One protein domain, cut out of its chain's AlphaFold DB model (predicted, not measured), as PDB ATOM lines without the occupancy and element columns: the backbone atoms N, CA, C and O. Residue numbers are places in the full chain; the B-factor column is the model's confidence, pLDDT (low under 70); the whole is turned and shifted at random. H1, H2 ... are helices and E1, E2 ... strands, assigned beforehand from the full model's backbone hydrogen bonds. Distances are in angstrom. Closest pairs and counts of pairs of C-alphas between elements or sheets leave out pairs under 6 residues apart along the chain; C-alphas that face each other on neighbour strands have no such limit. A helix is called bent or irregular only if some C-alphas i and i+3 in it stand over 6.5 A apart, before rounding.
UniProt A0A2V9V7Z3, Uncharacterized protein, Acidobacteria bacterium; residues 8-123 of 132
ATOM      1  N   GLY A   8      -0.910 -30.300  54.292       84.44
ATOM      2  CA  GLY A   8      -0.757 -29.088  53.479       84.44
ATOM      3  C   GLY A   8      -2.062 -28.312  53.306       84.44
ATOM      4  O   GLY A   8      -3.076 -28.617  53.936       84.44
ATOM      5  N   THR A   9      -2.030 -27.293  52.447       89.88
ATOM      6  CA  THR A   9      -3.212 -26.477  52.127       89.88
ATOM      7  C   THR A   9      -3.710 -26.830  50.736       89.88
ATOM      8  O   THR A   9      -2.947 -26.766  49.774       89.88
ATOM      9  N   ALA A  10      -4.991 -27.180  50.617       90.38
ATOM     10  CA  ALA A  10      -5.614 -27.505  49.342       90.38
ATOM     11  C   ALA A  10      -6.817 -26.604  49.053       90.38
ATOM     12  O   ALA A  10      -7.614 -26.285  49.932       90.38
ATOM     13  N   THR A  11      -6.962 -26.240  47.787       93.38
ATOM     14  CA  THR A  11      -8.142 -25.591  47.228       93.38
ATOM     15  C   THR A  11      -8.709 -26.475  46.127       93.38
ATOM     16  O   THR A  11      -7.971 -27.123  45.383       93.38
ATOM     17  N   ALA A  12     -10.033 -26.536  46.032       93.62
ATOM     18  CA  ALA A  12     -10.704 -27.303  44.998       93.62
ATOM     19  C   ALA A  12     -11.967 -26.584  44.528       93.62
ATOM     20  O   ALA A  12     -12.735 -26.054  45.327       93.62
ATOM     21  N   SER A  13     -12.182 -26.591  43.218       95.81
ATOM     22  CA  SER A  13     -13.417 -26.157  42.570       95.81
ATOM     23  C   SER A  13     -14.043 -27.351  41.872       95.81
ATOM     24  O   SER A  13     -13.380 -28.017  41.079       95.81
ATOM     25  N   TYR A  14     -15.316 -27.624  42.142       94.38
ATOM     26  CA  TYR A  14     -15.990 -28.804  41.616       94.38
ATOM     27  C   TYR A  14     -17.357 -28.479  41.021       94.38
ATOM     28  O   TYR A  14     -18.047 -27.550  41.437       94.38
ATOM     29  N   ARG A  15     -17.755 -29.287  40.040       95.62
ATOM     30  CA  ARG A  15     -19.117 -29.353  39.513       95.62
ATOM     31  C   ARG A  15     -19.498 -30.814  39.371       95.62
ATOM     32  O   ARG A  15     -18.789 -31.560  38.702       95.62
ATOM     33  N   VAL A  16     -20.608 -31.197  39.988       93.88
ATOM     34  CA  VAL A  16     -21.103 -32.573  39.998       93.88
ATOM     35  C   VAL A  16     -22.571 -32.579  39.585       93.88
ATOM     36  O   VAL A  16     -23.340 -31.704  39.981       93.88
ATOM     37  N   SER A  17     -22.945 -33.563  38.780       93.62
ATOM     38  CA  SER A  17     -24.312 -33.863  38.377       93.62
ATOM     39  C   SER A  17     -24.615 -35.313  38.726       93.62
ATOM     40  O   SER A  17     -23.849 -36.214  38.389       93.62
ATOM     41  N   VAL A  18     -25.726 -35.516  39.426       93.94
ATOM     42  CA  VAL A  18     -26.236 -36.820  39.860       93.94
ATOM     43  C   VAL A  18     -27.729 -36.875  39.567       93.94
ATOM     44  O   VAL A  18     -28.405 -35.842  39.561       93.94
ATOM     45  N   SER A  19     -28.254 -38.068  39.334       92.00
ATOM     46  CA  SER A  19     -29.678 -38.304  39.118       92.00
ATOM     47  C   SER A  19     -30.095 -39.674  39.650       92.00
ATOM     48  O   SER A  19     -29.291 -40.595  39.750       92.00
ATOM     49  N   GLY A  20     -31.366 -39.813  40.024       92.50
ATOM     50  CA  GLY A  20     -31.925 -41.085  40.483       92.50
ATOM     51  C   GLY A  20     -32.626 -41.005  41.832       92.50
ATOM     52  O   GLY A  20     -32.711 -39.942  42.445       92.50
ATOM     53  N   TYR A  21     -33.155 -42.150  42.265       94.00
ATOM     54  CA  TYR A  21     -34.009 -42.259  43.452       94.00
ATOM     55  C   TYR A  21     -33.376 -43.095  44.572       94.00
ATOM     56  O   TYR A  21     -33.799 -42.988  45.722       94.00
ATOM     57  N   SER A  22     -32.355 -43.903  44.265       93.38
ATOM     58  CA  SER A  22     -31.576 -44.673  45.237       93.38
ATOM     59  C   SER A  22     -30.119 -44.209  45.316       93.38
ATOM     60  O   SER A  22     -29.598 -43.566  44.406       93.38
ATOM     61  N   SER A  23     -29.416 -44.578  46.392       86.81
ATOM     62  CA  SER A  23     -27.978 -44.301  46.532       86.81
ATOM     63  C   SER A  23     -27.146 -44.915  45.399       86.81
ATOM     64  O   SER A  23     -26.164 -44.316  44.969       86.81
ATOM     65  N   THR A  24     -27.556 -46.079  44.889       89.38
ATOM     66  CA  THR A  24     -26.903 -46.733  43.749       89.38
ATOM     67  C   THR A  24     -27.123 -45.949  42.459       89.38
ATOM     68  O   THR A  24     -26.172 -45.754  41.701       89.38
ATOM     69  N   ASP A  25     -28.335 -45.438  42.225       89.62
ATOM     70  CA  ASP A  25     -28.627 -44.616  41.041       89.62
ATOM     71  C   ASP A  25     -27.824 -43.313  41.071       89.62
ATOM     72  O   ASP A  25     -27.227 -42.918  40.072       89.62
ATOM     73  N   LEU A  26     -27.738 -42.674  42.243       90.31
ATOM     74  CA  LEU A  26     -26.958 -41.450  42.421       90.31
ATOM     75  C   LEU A  26     -25.463 -41.677  42.168       90.31
ATOM     76  O   LEU A  26     -24.823 -40.836  41.545       90.31
ATOM     77  N   LEU A  27     -24.899 -42.800  42.626       86.88
ATOM     78  CA  LEU A  27     -23.481 -43.111  42.429       86.88
ATOM     79  C   LEU A  27     -23.171 -43.458  40.968       86.88
ATOM     80  O   LEU A  27     -22.182 -42.981  40.415       86.88
ATOM     81  N   THR A  28     -24.016 -44.274  40.340       87.88
ATOM     82  CA  THR A  28     -23.815 -44.731  38.956       87.88
ATOM     83  C   THR A  28     -24.099 -43.644  37.919       87.88
ATOM     84  O   THR A  28     -23.501 -43.672  36.849       87.88
ATOM     85  N   SER A  29     -24.942 -42.657  38.231       91.25
ATOM     86  CA  SER A  29     -25.171 -41.470  37.390       91.25
ATOM     87  C   SER A  29     -24.172 -40.338  37.635       91.25
ATOM     88  O   SER A  29     -24.160 -39.354  36.889       91.25
ATOM     89  N   ALA A  30     -23.349 -40.450  38.684       91.81
ATOM     90  CA  ALA A  30     -22.468 -39.377  39.102       91.81
ATOM     91  C   ALA A  30     -21.471 -39.037  37.995       91.81
ATOM     92  O   ALA A  30     -20.640 -39.855  37.587       91.81
ATOM     93  N   SER A  31     -21.545 -37.792  37.546       93.88
ATOM     94  CA  SER A  31     -20.614 -37.209  36.596       93.88
ATOM     95  C   SER A  31     -20.150 -35.854  37.098       93.88
ATOM     96  O   SER A  31     -20.865 -35.157  37.821       93.88
ATOM     97  N   GLY A  32     -18.932 -35.460  36.761       94.69
ATOM     98  CA  GLY A  32     -18.431 -34.192  37.253       94.69
ATOM     99  C   GLY A  32     -16.995 -33.901  36.894       94.69
ATOM    100  O   GLY A  32     -16.289 -34.682  36.264       94.69
ATOM    101  N   THR A  33     -16.566 -32.724  37.313       95.62
ATOM    102  CA  THR A  33     -15.191 -32.267  37.184       95.62
ATOM    103  C   THR A  33     -14.772 -31.614  38.486       95.62
ATOM    104  O   THR A  33     -15.519 -30.815  39.052       95.62
ATOM    105  N   ILE A  34     -13.563 -31.929  38.930       95.44
ATOM    106  CA  ILE A  34     -12.912 -31.332  40.087       95.44
ATOM    107  C   ILE A  34     -11.574 -30.782  39.600       95.44
ATOM    108  O   ILE A  34     -10.746 -31.528  39.090       95.44
ATOM    109  N   ASN A  35     -11.360 -29.482  39.752       96.12
ATOM    110  CA  ASN A  35     -10.044 -28.872  39.608       96.12
ATOM    111  C   ASN A  35      -9.497 -28.641  41.006       96.12
ATOM    112  O   ASN A  35     -10.203 -28.082  41.847       96.12
ATOM    113  N   PHE A  36      -8.270 -29.067  41.253       94.25
ATOM    114  CA  PHE A  36      -7.662 -28.951  42.569       94.25
ATOM    115  C   PHE A  36      -6.253 -28.388  42.479       94.25
ATOM    116  O   PHE A  36      -5.562 -28.517  41.465       94.25
ATOM    117  N   GLU A  37      -5.835 -27.794  43.586       95.12
ATOM    118  CA  GLU A  37      -4.483 -27.339  43.825       95.12
ATOM    119  C   GLU A  37      -4.140 -27.512  45.301       95.12
ATOM    120  O   GLU A  37      -4.855 -27.037  46.177       95.12
ATOM    121  N   MET A  38      -3.024 -28.173  45.562       94.00
ATOM    122  CA  MET A  38      -2.430 -28.378  46.871       94.00
ATOM    123  C   MET A  38      -1.051 -27.726  46.894       94.00
ATOM    124  O   MET A  38      -0.288 -27.864  45.937       94.00
ATOM    125  N   LEU A  39      -0.727 -27.050  47.990       94.19
ATOM    126  CA  LEU A  39       0.560 -26.409  48.236       94.19
ATOM    127  C   LEU A  39       1.168 -26.930  49.537       94.19
ATOM    128  O   LEU A  39       0.439 -27.190  50.499       94.19
ATOM    129  N   GLU A  40       2.499 -27.046  49.536       91.19
ATOM    130  CA  GLU A  40       3.318 -27.370  50.716       91.19
ATOM    131  C   GLU A  40       2.799 -28.595  51.481       91.19
ATOM    132  O   GLU A  40       2.542 -28.557  52.683       91.19
ATOM    133  N   GLY A  41       2.584 -29.683  50.743       88.94
ATOM    134  CA  GLY A  41       2.010 -30.903  51.278       88.94
ATOM    135  C   GLY A  41       3.005 -32.037  51.441       88.94
ATOM    136  O   GLY A  41       4.099 -32.050  50.875       88.94
ATOM    137  N   THR A  42       2.588 -33.039  52.200       87.31
ATOM    138  CA  THR A  42       3.331 -34.284  52.368       87.31
ATOM    139  C   THR A  42       2.399 -35.466  52.127       87.31
ATOM    140  O   THR A  42       1.272 -35.489  52.623       87.31
ATOM    141  N   LEU A  43       2.885 -36.456  51.377       84.50
ATOM    142  CA  LEU A  43       2.219 -37.733  51.126       84.50
ATOM    143  C   LEU A  43       2.921 -38.833  51.947       84.50
ATOM    144  O   LEU A  43       3.874 -39.448  51.459       84.50
ATOM    145  N   PRO A  44       2.497 -39.083  53.203       79.88
ATOM    146  CA  PRO A  44       3.170 -40.010  54.120       79.88
ATOM    147  C   PRO A  44       3.210 -41.457  53.629       79.88
ATOM    148  O   PRO A  44       4.158 -42.178  53.931       79.88
ATOM    149  N   HIS A  45       2.218 -41.870  52.842       75.19
ATOM    150  CA  HIS A  45       2.104 -43.247  52.358       75.19
ATOM    151  C   HIS A  45       2.729 -43.466  50.975       75.19
ATOM    152  O   HIS A  45       2.758 -44.594  50.485       75.19
ATOM    153  N   VAL A  46       3.237 -42.409  50.332       73.38
ATOM    154  CA  VAL A  46       3.917 -42.510  49.038       73.38
ATOM    155  C   VAL A  46       5.417 -42.410  49.279       73.38
ATOM    156  O   VAL A  46       5.951 -41.331  49.524       73.38
ATOM    157  N   LEU A  47       6.094 -43.555  49.219       71.81
ATOM    158  CA  LEU A  47       7.541 -43.658  49.382       71.81
ATOM    159  C   LEU A  47       8.165 -43.968  48.017       71.81
ATOM    160  O   LEU A  47       7.958 -45.051  47.467       71.81
ATOM    161  N   PHE A  48       8.920 -43.024  47.458       70.62
ATOM    162  CA  PHE A  48       9.778 -43.308  46.306       70.62
ATOM    163  C   PHE A  48      10.988 -44.139  46.769       70.62
ATOM    164  O   PHE A  48      11.453 -43.992  47.898       70.62
ATOM    165  N   THR A  49      11.433 -45.088  45.940       56.41
ATOM    166  CA  THR A  49      12.418 -46.127  46.299       56.41
ATOM    167  C   THR A  49      13.701 -45.579  46.934       56.41
ATOM    168  O   THR A  49      14.167 -44.508  46.559       56.41
ATOM    169  N   ASN A  50      14.281 -46.378  47.843       51.31
ATOM    170  CA  ASN A  50      15.312 -46.052  48.852       51.31
ATOM    171  C   ASN A  50      14.753 -45.327  50.079       51.31
ATOM    172  O   ASN A  50      15.248 -44.282  50.495       51.31
ATOM    173  N   GLY A  51      13.690 -45.920  50.629       56.09
ATOM    174  CA  GLY A  51      12.862 -45.366  51.687       56.09
ATOM    175  C   GLY A  51      13.625 -44.698  52.822       56.09
ATOM    176  O   GLY A  51      14.649 -45.195  53.282       56.09
ATOM    177  N   SER A  52      13.053 -43.588  53.281       57.41
ATOM    178  CA  SER A  52      13.102 -43.116  54.673       57.41
ATOM    179  C   SER A  52      12.191 -41.903  54.892       57.41
ATOM    180  O   SER A  52      11.825 -41.635  56.030       57.41
ATOM    181  N   ALA A  53      11.802 -41.174  53.837       67.69
ATOM    182  CA  ALA A  53      11.028 -39.944  53.976       67.69
ATOM    183  C   ALA A  53       9.699 -39.983  53.199       67.69
ATOM    184  O   ALA A  53       9.687 -40.409  52.041       67.69
ATOM    185  N   PRO A  54       8.599 -39.498  53.806       79.88
ATOM    186  CA  PRO A  54       7.386 -39.116  53.095       79.88
ATOM    187  C   PRO A  54       7.667 -38.266  51.858       79.88
ATOM    188  O   PRO A  54       8.530 -37.383  51.893       79.88
ATOM    189  N   LEU A  55       6.902 -38.478  50.786       84.25
ATOM    190  CA  LEU A  55       7.013 -37.649  49.594       84.25
ATOM    191  C   LEU A  55       6.587 -36.212  49.915       84.25
ATOM    192  O   LEU A  55       5.420 -35.932  50.187       84.25
ATOM    193  N   GLN A  56       7.561 -35.306  49.873       89.25
ATOM    194  CA  GLN A  56       7.340 -33.869  49.983       89.25
ATOM    195  C   GLN A  56       6.857 -33.310  48.650       89.25
ATOM    196  O   GLN A  56       7.407 -33.632  47.595       89.25
ATOM    197  N   VAL A  57       5.845 -32.453  48.707       90.75
ATOM    198  CA  VAL A  57       5.184 -31.885  47.538       90.75
ATOM    199  C   VAL A  57       5.097 -30.377  47.708       90.75
ATOM    200  O   VAL A  57       4.369 -29.870  48.554       90.75
ATOM    201  N   SER A  58       5.815 -29.639  46.870       93.56
ATOM    202  CA  SER A  58       5.730 -28.179  46.848       93.56
ATOM    203  C   SER A  58       4.389 -27.723  46.278       93.56
ATOM    204  O   SER A  58       3.761 -26.812  46.818       93.56
ATOM    205  N   ARG A  59       3.929 -28.377  45.206       94.88
ATOM    206  CA  ARG A  59       2.663 -28.066  44.538       94.88
ATOM    207  C   ARG A  59       2.112 -29.289  43.822       94.88
ATOM    208  O   ARG A  59       2.832 -29.938  43.076       94.88
ATOM    209  N   PHE A  60       0.828 -29.578  43.986       94.31
ATOM    210  CA  PHE A  60       0.132 -30.585  43.191       94.31
ATOM    211  C   PHE A  60      -1.176 -30.011  42.680       94.31
ATOM    212  O   PHE A  60      -2.047 -29.648  43.461       94.31
ATOM    213  N   LYS A  61      -1.312 -29.923  41.363       96.06
ATOM    214  CA  LYS A  61      -2.528 -29.427  40.724       96.06
ATOM    215  C   LYS A  61      -2.996 -30.388  39.658       96.06
ATOM    216  O   LYS A  61      -2.180 -31.085  39.060       96.06
ATOM    217  N   GLY A  62      -4.286 -30.389  39.378       95.19
ATOM    218  CA  GLY A  62      -4.810 -31.207  38.301       95.19
ATOM    219  C   GLY A  62      -6.312 -31.124  38.160       95.19
ATOM    220  O   GLY A  62      -7.007 -30.426  38.903       95.19
ATOM    221  N   ARG A  63      -6.793 -31.887  37.183       95.88
ATOM    222  CA  ARG A  63      -8.210 -32.080  36.911       95.88
ATOM    223  C   ARG A  63      -8.573 -33.546  37.099       95.88
ATOM    224  O   ARG A  63      -7.944 -34.427  36.515       95.88
ATOM    225  N   ILE A  64      -9.608 -33.775  37.895       95.44
ATOM    226  CA  ILE A  64     -10.244 -35.071  38.093       95.44
ATOM    227  C   ILE A  64     -11.590 -35.035  37.387       95.44
ATOM    228  O   ILE A  64     -12.364 -34.086  37.543       95.44
ATOM    229  N   GLU A  65     -11.879 -36.074  36.627       95.44
ATOM    230  CA  GLU A  65     -13.201 -36.325  36.087       95.44
ATOM    231  C   GLU A  65     -13.888 -37.419  36.888       95.44
ATOM    232  O   GLU A  65     -13.307 -38.462  37.175       95.44
ATOM    233  N   LEU A  66     -15.137 -37.161  37.256       93.88
ATOM    234  CA  LEU A  66     -16.024 -38.156  37.828       93.88
ATOM    235  C   LEU A  66     -16.890 -38.695  36.692       93.88
ATOM    236  O   LEU A  66     -17.555 -37.911  36.011       93.88
ATOM    237  N   ARG A  67     -16.872 -40.007  36.472       91.25
ATOM    238  CA  ARG A  67     -17.708 -40.687  35.476       91.25
ATOM    239  C   ARG A  67     -18.199 -42.007  36.056       91.25
ATOM    240  O   ARG A  67     -17.391 -42.853  36.414       91.25
ATOM    241  N   ASN A  68     -19.512 -42.182  36.153       86.88
ATOM    242  CA  ASN A  68     -20.148 -43.396  36.674       86.88
ATOM    243  C   ASN A  68     -19.631 -43.811  38.068       86.88
ATOM    244  O   ASN A  68     -19.400 -44.990  38.333       86.88
ATOM    245  N   GLY A  69     -19.375 -42.832  38.943       83.88
ATOM    246  CA  GLY A  69     -18.823 -43.074  40.283       83.88
ATOM    247  C   GLY A  69     -17.302 -43.301  40.335       83.88
ATOM    248  O   GLY A  69     -16.746 -43.455  41.423       83.88
ATOM    249  N   GLN A  70     -16.615 -43.285  39.191       89.69
ATOM    250  CA  GLN A  70     -15.166 -43.450  39.087       89.69
ATOM    251  C   GLN A  70     -14.458 -42.101  38.942       89.69
ATOM    252  O   GLN A  70     -14.875 -41.261  38.147       89.69
ATOM    253  N   LEU A  71     -13.381 -41.906  39.704       92.06
ATOM    254  CA  LEU A  71     -12.534 -40.717  39.657       92.06
ATOM    255  C   LEU A  71     -11.300 -40.992  38.797       92.06
ATOM    256  O   LEU A  71     -10.517 -41.887  39.114       92.06
ATOM    257  N   ASP A  72     -11.115 -40.200  37.747       94.38
ATOM    258  CA  ASP A  72      -9.996 -40.309  36.812       94.38
ATOM    259  C   ASP A  72      -9.217 -38.989  36.737       94.38
ATOM    260  O   ASP A  72      -9.777 -37.930  36.448       94.38
ATOM    261  N   ILE A  73      -7.920 -39.050  37.018       94.88
ATOM    262  CA  ILE A  73      -6.988 -37.929  36.941       94.88
ATOM    263  C   ILE A  73      -6.515 -37.821  35.488       94.88
ATOM    264  O   ILE A  73      -5.747 -38.660  35.019       94.88
ATOM    265  N   GLN A  74      -6.937 -36.768  34.787       89.00
ATOM    266  CA  GLN A  74      -6.588 -36.579  33.373       89.00
ATOM    267  C   GLN A  74      -5.198 -35.947  33.203       89.00
ATOM    268  O   GLN A  74      -4.371 -36.438  32.442       89.00
ATOM    269  N   GLU A  75      -4.939 -34.853  33.925       85.06
ATOM    270  CA  GLU A  75      -3.753 -34.003  33.733       85.06
ATOM    271  C   GLU A  75      -3.268 -33.438  35.074       85.06
ATOM    272  O   GLU A  75      -3.432 -32.257  35.391       85.06
ATOM    273  N   GLY A  76      -2.728 -34.304  35.927       95.31
ATOM    274  CA  GLY A  76      -2.114 -33.883  37.180       95.31
ATOM    275  C   GLY A  76      -0.649 -33.492  36.991       95.31
ATOM    276  O   GLY A  76       0.090 -34.146  36.270       95.31
ATOM    277  N   LYS A  77      -0.196 -32.456  37.691       96.44
ATOM    278  CA  LYS A  77       1.214 -32.063  37.777       96.44
ATOM    279  C   LYS A  77       1.618 -31.967  39.240       96.44
ATOM    280  O   LYS A  77       1.126 -31.085  39.948       96.44
ATOM    281  N   LEU A  78       2.519 -32.846  39.662       93.94
ATOM    282  CA  LEU A  78       3.067 -32.903  41.013       93.94
ATOM    283  C   LEU A  78       4.516 -32.414  41.000       93.94
ATOM    284  O   LEU A  78       5.359 -32.951  40.290       93.94
ATOM    285  N   GLU A  79       4.802 -31.385  41.782       94.25
ATOM    286  CA  GLU A  79       6.122 -30.788  41.946       94.25
ATOM    287  C   GLU A  79       6.678 -31.216  43.306       94.25
ATOM    288  O   GLU A  79       6.118 -30.877  44.350       94.25
ATOM    289  N   ALA A  80       7.765 -31.981  43.285       89.88
ATOM    290  CA  ALA A  80       8.475 -32.468  44.460       89.88
ATOM    291  C   ALA A  80       9.955 -32.053  44.394       89.88
ATOM    292  O   ALA A  80      10.459 -31.764  43.306       89.88
ATOM    293  N   PRO A  81      10.703 -32.087  45.514       86.38
ATOM    294  CA  PRO A  81      12.142 -31.817  45.500       86.38
ATOM    295  C   PRO A  81      12.938 -32.731  44.554       86.38
ATOM    296  O   PRO A  81      13.978 -32.331  44.045       86.38
ATOM    297  N   SER A  82      12.443 -33.948  44.303       82.44
ATOM    298  CA  SER A  82      13.048 -34.905  43.369       82.44
ATOM    299  C   SER A  82      12.746 -34.614  41.896       82.44
ATOM    300  O   SER A  82      13.374 -35.213  41.030       82.44
ATOM    301  N   GLY A  83      11.797 -33.722  41.599       88.12
ATOM    302  CA  GLY A  83      11.425 -33.362  40.238       88.12
ATOM    303  C   GLY A  83       9.929 -33.123  40.050       88.12
ATOM    304  O   GLY A  83       9.122 -33.168  40.980       88.12
ATOM    305  N   ILE A  84       9.563 -32.864  38.798       92.62
ATOM    306  CA  ILE A  84       8.176 -32.693  38.365       92.62
ATOM    307  C   ILE A  84       7.674 -34.023  37.813       92.62
ATOM    308  O   ILE A  84       8.347 -34.624  36.982       92.62
ATOM    309  N   TYR A  85       6.486 -34.445  38.235       92.81
ATOM    310  CA  TYR A  85       5.817 -35.654  37.775       92.81
ATOM    311  C   TYR A  85       4.487 -35.303  37.109       92.81
ATOM    312  O   TYR A  85       3.674 -34.564  37.671       92.81
ATOM    313  N   GLN A  86       4.247 -35.863  35.928       95.50
ATOM    314  CA  GLN A  86       2.921 -35.932  35.323       95.50
ATOM    315  C   GLN A  86       2.139 -37.067  35.973       95.50
ATOM    316  O   GLN A  86       2.621 -38.197  36.036       95.50
ATOM    317  N   VAL A  87       0.949 -36.757  36.472       94.31
ATOM    318  CA  VAL A  87       0.088 -37.665  37.226       94.31
ATOM    319  C   VAL A  87      -1.169 -37.953  36.423       94.31
ATOM    320  O   VAL A  87      -1.877 -37.027  36.032       94.31
ATOM    321  N   SER A  88      -1.470 -39.229  36.210       94.50
ATOM    322  CA  SER A  88      -2.696 -39.650  35.530       94.50
ATOM    323  C   SER A  88      -3.218 -40.984  36.044       94.50
ATOM    324  O   SER A  88      -2.477 -41.762  36.648       94.50
ATOM    325  N   GLY A  89      -4.495 -41.257  35.789       93.69
ATOM    326  CA  GLY A  89      -5.123 -42.545  36.055       93.69
ATOM    327  C   GLY A  89      -6.180 -42.513  37.151       93.69
ATOM    328  O   GLY A  89      -6.626 -41.468  37.618       93.69
ATOM    329  N   ILE A  90      -6.600 -43.704  37.558       92.12
ATOM    330  CA  ILE A  90      -7.817 -43.910  38.338       92.12
ATOM    331  C   ILE A  90      -7.512 -43.802  39.831       92.12
ATOM    332  O   ILE A  90      -6.622 -44.479  40.348       92.12
ATOM    333  N   ALA A  91      -8.296 -42.986  40.533       87.44
ATOM    334  CA  ALA A  91      -8.186 -42.774  41.974       87.44
ATOM    335  C   ALA A  91      -9.289 -43.482  42.789       87.44
ATOM    336  O   ALA A  91      -9.279 -43.400  44.017       87.44
ATOM    337  N   SER A  92     -10.243 -44.174  42.150       83.38
ATOM    338  CA  SER A  92     -11.293 -44.926  42.853       83.38
ATOM    339  C   SER A  92     -11.874 -46.098  42.043       83.38
ATOM    340  O   SER A  92     -11.872 -46.065  40.815       83.38
ATOM    341  N   PRO A  93     -12.434 -47.131  42.708       76.62
ATOM    342  CA  PRO A  93     -12.262 -47.468  44.130       76.62
ATOM    343  C   PRO A  93     -10.876 -48.069  44.425       76.62
ATOM    344  O   PRO A  93     -10.415 -48.049  45.564       76.62
ATOM    345  N   GLN A  94     -10.211 -48.585  43.392       89.12
ATOM    346  CA  GLN A  94      -8.825 -49.030  43.426       89.12
ATOM    347  C   GLN A  94      -7.948 -47.972  42.769       89.12
ATOM    348  O   GLN A  94      -8.330 -47.370  41.764       89.12
ATOM    349  N   LEU A  95      -6.772 -47.760  43.345       90.12
ATOM    350  CA  LEU A  95      -5.770 -46.877  42.784       90.12
ATOM    351  C   LEU A  95      -5.116 -47.569  41.589       90.12
ATOM    352  O   LEU A  95      -4.710 -48.729  41.663       90.12
ATOM    353  N   ASN A  96      -5.003 -46.831  40.498       93.06
ATOM    354  CA  ASN A  96      -4.143 -47.141  39.371       93.06
ATOM    355  C   ASN A  96      -3.648 -45.809  38.811       93.06
ATOM    356  O   ASN A  96      -4.164 -45.298  37.818       93.06
ATOM    357  N   ILE A  97      -2.704 -45.217  39.537       92.56
ATOM    358  CA  ILE A  97      -2.171 -43.887  39.266       92.56
ATOM    359  C   ILE A  97      -0.739 -44.037  38.779       92.56
ATOM    360  O   ILE A  97       0.058 -44.778  39.354       92.56
ATOM    361  N   ARG A  98      -0.398 -43.298  37.733       92.75
ATOM    362  CA  ARG A  98       0.943 -43.224  37.176       92.75
ATOM    363  C   ARG A  98       1.537 -41.854  37.450       92.75
ATOM    364  O   ARG A  98       0.873 -40.849  37.232       92.75
ATOM    365  N   LEU A  99       2.784 -41.828  37.904       91.31
ATOM    366  CA  LEU A  99       3.585 -40.627  38.101       91.31
ATOM    367  C   LEU A  99       4.800 -40.730  37.186       91.31
ATOM    368  O   LEU A  99       5.670 -41.559  37.425       91.31
ATOM    369  N   LEU A 100       4.866 -39.918  36.139       91.44
ATOM    370  CA  LEU A 100       5.969 -39.918  35.176       91.44
ATOM    371  C   LEU A 100       6.823 -38.674  35.360       91.44
ATOM    372  O   LEU A 100       6.329 -37.568  35.162       91.44
ATOM    373  N   HIS A 101       8.094 -38.854  35.709       88.00
ATOM    374  CA  HIS A 101       9.072 -37.772  35.630       88.00
ATOM    375  C   HIS A 101       9.499 -37.555  34.176       88.00
ATOM    376  O   HIS A 101       9.494 -36.438  33.666       88.00
ATOM    377  N   ASP A 102       9.781 -38.661  33.490       84.50
ATOM    378  CA  ASP A 102      10.091 -38.730  32.069       84.50
ATOM    379  C   ASP A 102       9.615 -40.095  31.502       84.50
ATOM    380  O   ASP A 102       9.006 -40.888  32.231       84.50
ATOM    381  N   PRO A 103       9.808 -40.400  30.202       78.56
ATOM    382  CA  PRO A 103       9.301 -41.636  29.599       78.56
ATOM    383  C   PRO A 103       9.863 -42.952  30.165       78.56
ATOM    384  O   PRO A 103       9.333 -44.018  29.811       78.56
ATOM    385  N   VAL A 104      10.935 -42.897  30.965       76.50
ATOM    386  CA  VAL A 104      11.633 -44.059  31.540       76.50
ATOM    387  C   VAL A 104      11.696 -44.029  33.069       76.50
ATOM    388  O   VAL A 104      11.766 -45.094  33.673       76.50
ATOM    389  N   HIS A 105      11.583 -42.860  33.702       83.50
ATOM    390  CA  HIS A 105      11.533 -42.706  35.153       83.50
ATOM    391  C   HIS A 105      10.126 -42.345  35.626       83.50
ATOM    392  O   HIS A 105       9.552 -41.311  35.275       83.50
ATOM    393  N   GLY A 106       9.575 -43.183  36.497       87.50
ATOM    394  CA  GLY A 106       8.292 -42.919  37.121       87.50
ATOM    395  C   GLY A 106       7.891 -43.982  38.127       87.50
ATOM    396  O   GLY A 106       8.633 -44.925  38.399       87.50
ATOM    397  N   PHE A 107       6.689 -43.831  38.663       88.69
ATOM    398  CA  PHE A 107       6.115 -44.696  39.681       88.69
ATOM    399  C   PHE A 107       4.676 -45.055  39.315       88.69
ATOM    400  O   PHE A 107       3.933 -44.231  38.787       88.69
ATOM    401  N   ASN A 108       4.273 -46.278  39.635       90.69
ATOM    402  CA  ASN A 108       2.875 -46.675  39.687       90.69
ATOM    403  C   ASN A 108       2.439 -46.724  41.149       90.69
ATOM    404  O   ASN A 108       3.157 -47.266  41.990       90.69
ATOM    405  N   ILE A 109       1.254 -46.194  41.431       89.44
ATOM    406  CA  ILE A 109       0.573 -46.310  42.715       89.44
ATOM    407  C   ILE A 109      -0.682 -47.143  42.486       89.44
ATOM    408  O   ILE A 109      -1.571 -46.759  41.726       89.44
ATOM    409  N   THR A 110      -0.731 -48.298  43.136       91.00
ATOM    410  CA  THR A 110      -1.813 -49.277  43.010       91.00
ATOM    411  C   THR A 110      -2.408 -49.631  44.369       91.00
ATOM    412  O   THR A 110      -1.954 -49.130  45.394       91.00
ATOM    413  N   GLY A 111      -3.425 -50.491  44.401       87.00
ATOM    414  CA  GLY A 111      -4.046 -50.952  45.642       87.00
ATOM    415  C   GLY A 111      -5.286 -50.142  45.985       87.00
ATOM    416  O   GLY A 111      -6.089 -49.827  45.111       87.00
ATOM    417  N   THR A 112      -5.476 -49.827  47.258       86.88
ATOM    418  CA  THR A 112      -6.620 -49.026  47.714       86.88
ATOM    419  C   THR A 112      -6.126 -47.702  48.278       86.88
ATOM    420  O   THR A 112      -4.948 -47.563  48.594       86.88
ATOM    421  N   ILE A 113      -7.032 -46.739  48.466       79.44
ATOM    422  CA  ILE A 113      -6.719 -45.552  49.278       79.44
ATOM    423  C   ILE A 113      -6.275 -45.991  50.682       79.44
ATOM    424  O   ILE A 113      -5.450 -45.350  51.301       79.44
ATOM    425  N   ALA A 114      -6.757 -47.123  51.192       79.75
ATOM    426  CA  ALA A 114      -6.322 -47.612  52.490       79.75
ATOM    427  C   ALA A 114      -4.878 -48.129  52.505       79.75
ATOM    428  O   ALA A 114      -4.114 -47.877  53.432       79.75
ATOM    429  N   GLU A 115      -4.506 -48.856  51.464       83.12
ATOM    430  CA  GLU A 115      -3.233 -49.557  51.367       83.12
ATOM    431  C   GLU A 115      -2.627 -49.292  49.985       83.12
ATOM    432  O   GLU A 115      -2.720 -50.143  49.087       83.12
ATOM    433  N   PRO A 116      -2.047 -48.097  49.774       83.69
ATOM    434  CA  PRO A 116      -1.413 -47.767  48.514       83.69
ATOM    435  C   PRO A 116      -0.102 -48.541  48.377       83.69
ATOM    436  O   PRO A 116       0.668 -48.702  49.324       83.69
ATOM    437  N   ARG A 117       0.178 -49.007  47.164       86.75
ATOM    438  CA  ARG A 117       1.397 -49.736  46.814       86.75
ATOM    439  C   ARG A 117       2.132 -48.972  45.735       86.75
ATOM    440  O   ARG A 117       1.624 -48.847  44.622       86.75
ATOM    441  N   VAL A 118       3.318 -48.478  46.068       86.69
ATOM    442  CA  VAL A 118       4.183 -47.744  45.142       86.69
ATOM    443  C   VAL A 118       5.211 -48.699  44.546       86.69
ATOM    444  O   VAL A 118       5.899 -49.411  45.273       86.69
ATOM    445  N   SER A 119       5.337 -48.704  43.224       87.19
ATOM    446  CA  SER A 119       6.364 -49.453  42.496       87.19
ATOM    447  C   SER A 119       7.011 -48.567  41.441       87.19
ATOM    448  O   SER A 119       6.314 -47.785  40.798       87.19
ATOM    449  N   VAL A 120       8.315 -48.710  41.217       85.69
ATOM    450  CA  VAL A 120       9.010 -48.015  40.124       85.69
ATOM    451  C   VAL A 120       8.514 -48.547  38.781       85.69
ATOM    452  O   VAL A 120       8.276 -49.744  38.626       85.69
ATOM    453  N   ILE A 121       8.363 -47.662  37.802       82.50
ATOM    454  CA  ILE A 121       8.136 -48.052  36.414       82.50
ATOM    455  C   ILE A 121       9.477 -48.501  35.846       82.50
ATOM    456  O   ILE A 121      10.270 -47.697  35.375       82.50
ATOM    457  N   THR A 122       9.729 -49.801  35.882       66.50
ATOM    458  CA  THR A 122      10.749 -50.425  35.044       66.50
ATOM    459  C   THR A 122      10.110 -50.730  33.697       66.50
ATOM    460  O   THR A 122       9.216 -51.578  33.621       66.50
ATOM    461  N   ARG A 123      10.535 -50.067  32.614       59.34
ATOM    462  CA  ARG A 123      10.351 -50.705  31.303       59.34
ATOM    463  C   ARG A 123      11.181 -51.989  31.309       59.34
ATOM    464  O   ARG A 123      12.290 -51.950  31.842       59.34
TER     465      ARG A 123
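This is residues 8 to 123 of the 132 residues of an uncharacterized protein of Acidobacteria bacterium (UniProt A0A2V9V7Z3). One twisted sheet of eight strands curls into a long trough, like a barrel left open, and the sharply bent strands E2 and E3 fold their ends at residues 41 to 43 and 55 to 57, with the link between them, across the open side toward E8. A short helix, H1, lies at the far end of the trough, between E1 and E2 along the chain. The printed part has 116 residues with eight named strands and one named helix, in the order E1 H1 E2 E3 E4 E5 E6 E7 E8; the sheet's order is E1 to E8 in turn, all antiparallel, and the class is mostly strand. The whole is compact, with a radius of gyration of the C-alphas of 15.3 A, yet elongated, spanning 50 by 27 by 25 A.

E3 holds residues 55 to 67 and is 28.6 A long from first to last C-alpha. On one side of it is its neighbour E2, residues 31 to 43, 27.1 A; the other neighbour of E2 is the edge strand E1, residues 8 to 17, 28.4 A, which begins at C-alpha 8 (-0.757, -29.088, 53.479). On the other side follow E4, residues 70 to 80, 26.6 A; E5, residues 83 to 90, 22.0 A; E6, residues 94 to 100; E7, residues 106 to 112; and E8, residues 116 to 120, ending at C-alpha 120 (9.010, -48.015, 40.124). H1 holds residues 23 to 28, from C-alpha 23 at (-27.978, -44.301, 46.532).

E2 to E8 form a meander, each strand the antiparallel neighbour of the one before. The hairpin E2 and E3 has N 38 and O 60 at 2.7 A, within hydrogen-bond range. E2 bends by 109 degrees at residue 40, E3 by 98 degrees at residue 58 and E4 by 68 degrees at residue 75. E1, an edge strand, is antiparallel to E2 at 175 degrees, with N 11 and O 37 at 2.8 A. Past E3, the hairpin E3 and E4 has N 61 and O 77 at 3.0 A, and the hairpin E4 and E5 has N 78 and O 85 at 2.9 A. E5 and E6, at 150 degrees, have N 88 and O 98 at 3.0 A and form a hairpin. Two more hairpins follow: E6 and E7, with N 97 and O 109 at 2.9 A, and E7 and E8, with N 110 and O 117 at 2.8 A. The edge strands E1 and E8 are apart. H1 is only just on the sheet, with 5 pairs of C-alphas within 10 A, and only grazes it with residues 26 to 28; each of its O i to N i+4 pairs is within hydrogen-bond range.

The C-alphas farthest apart are those of Tyr 21 and Asn 50, 49.8 A. From edge to edge the strands' lines turn by 74 degrees and the way across the sheet by 83 degrees. The printed part has no cut. The link E2 to E3, 11 residues, is long; the others are tight. The mean pLDDT of the printed part is 87.6, and residues 49 to 53 and 122 to 123 are under 70.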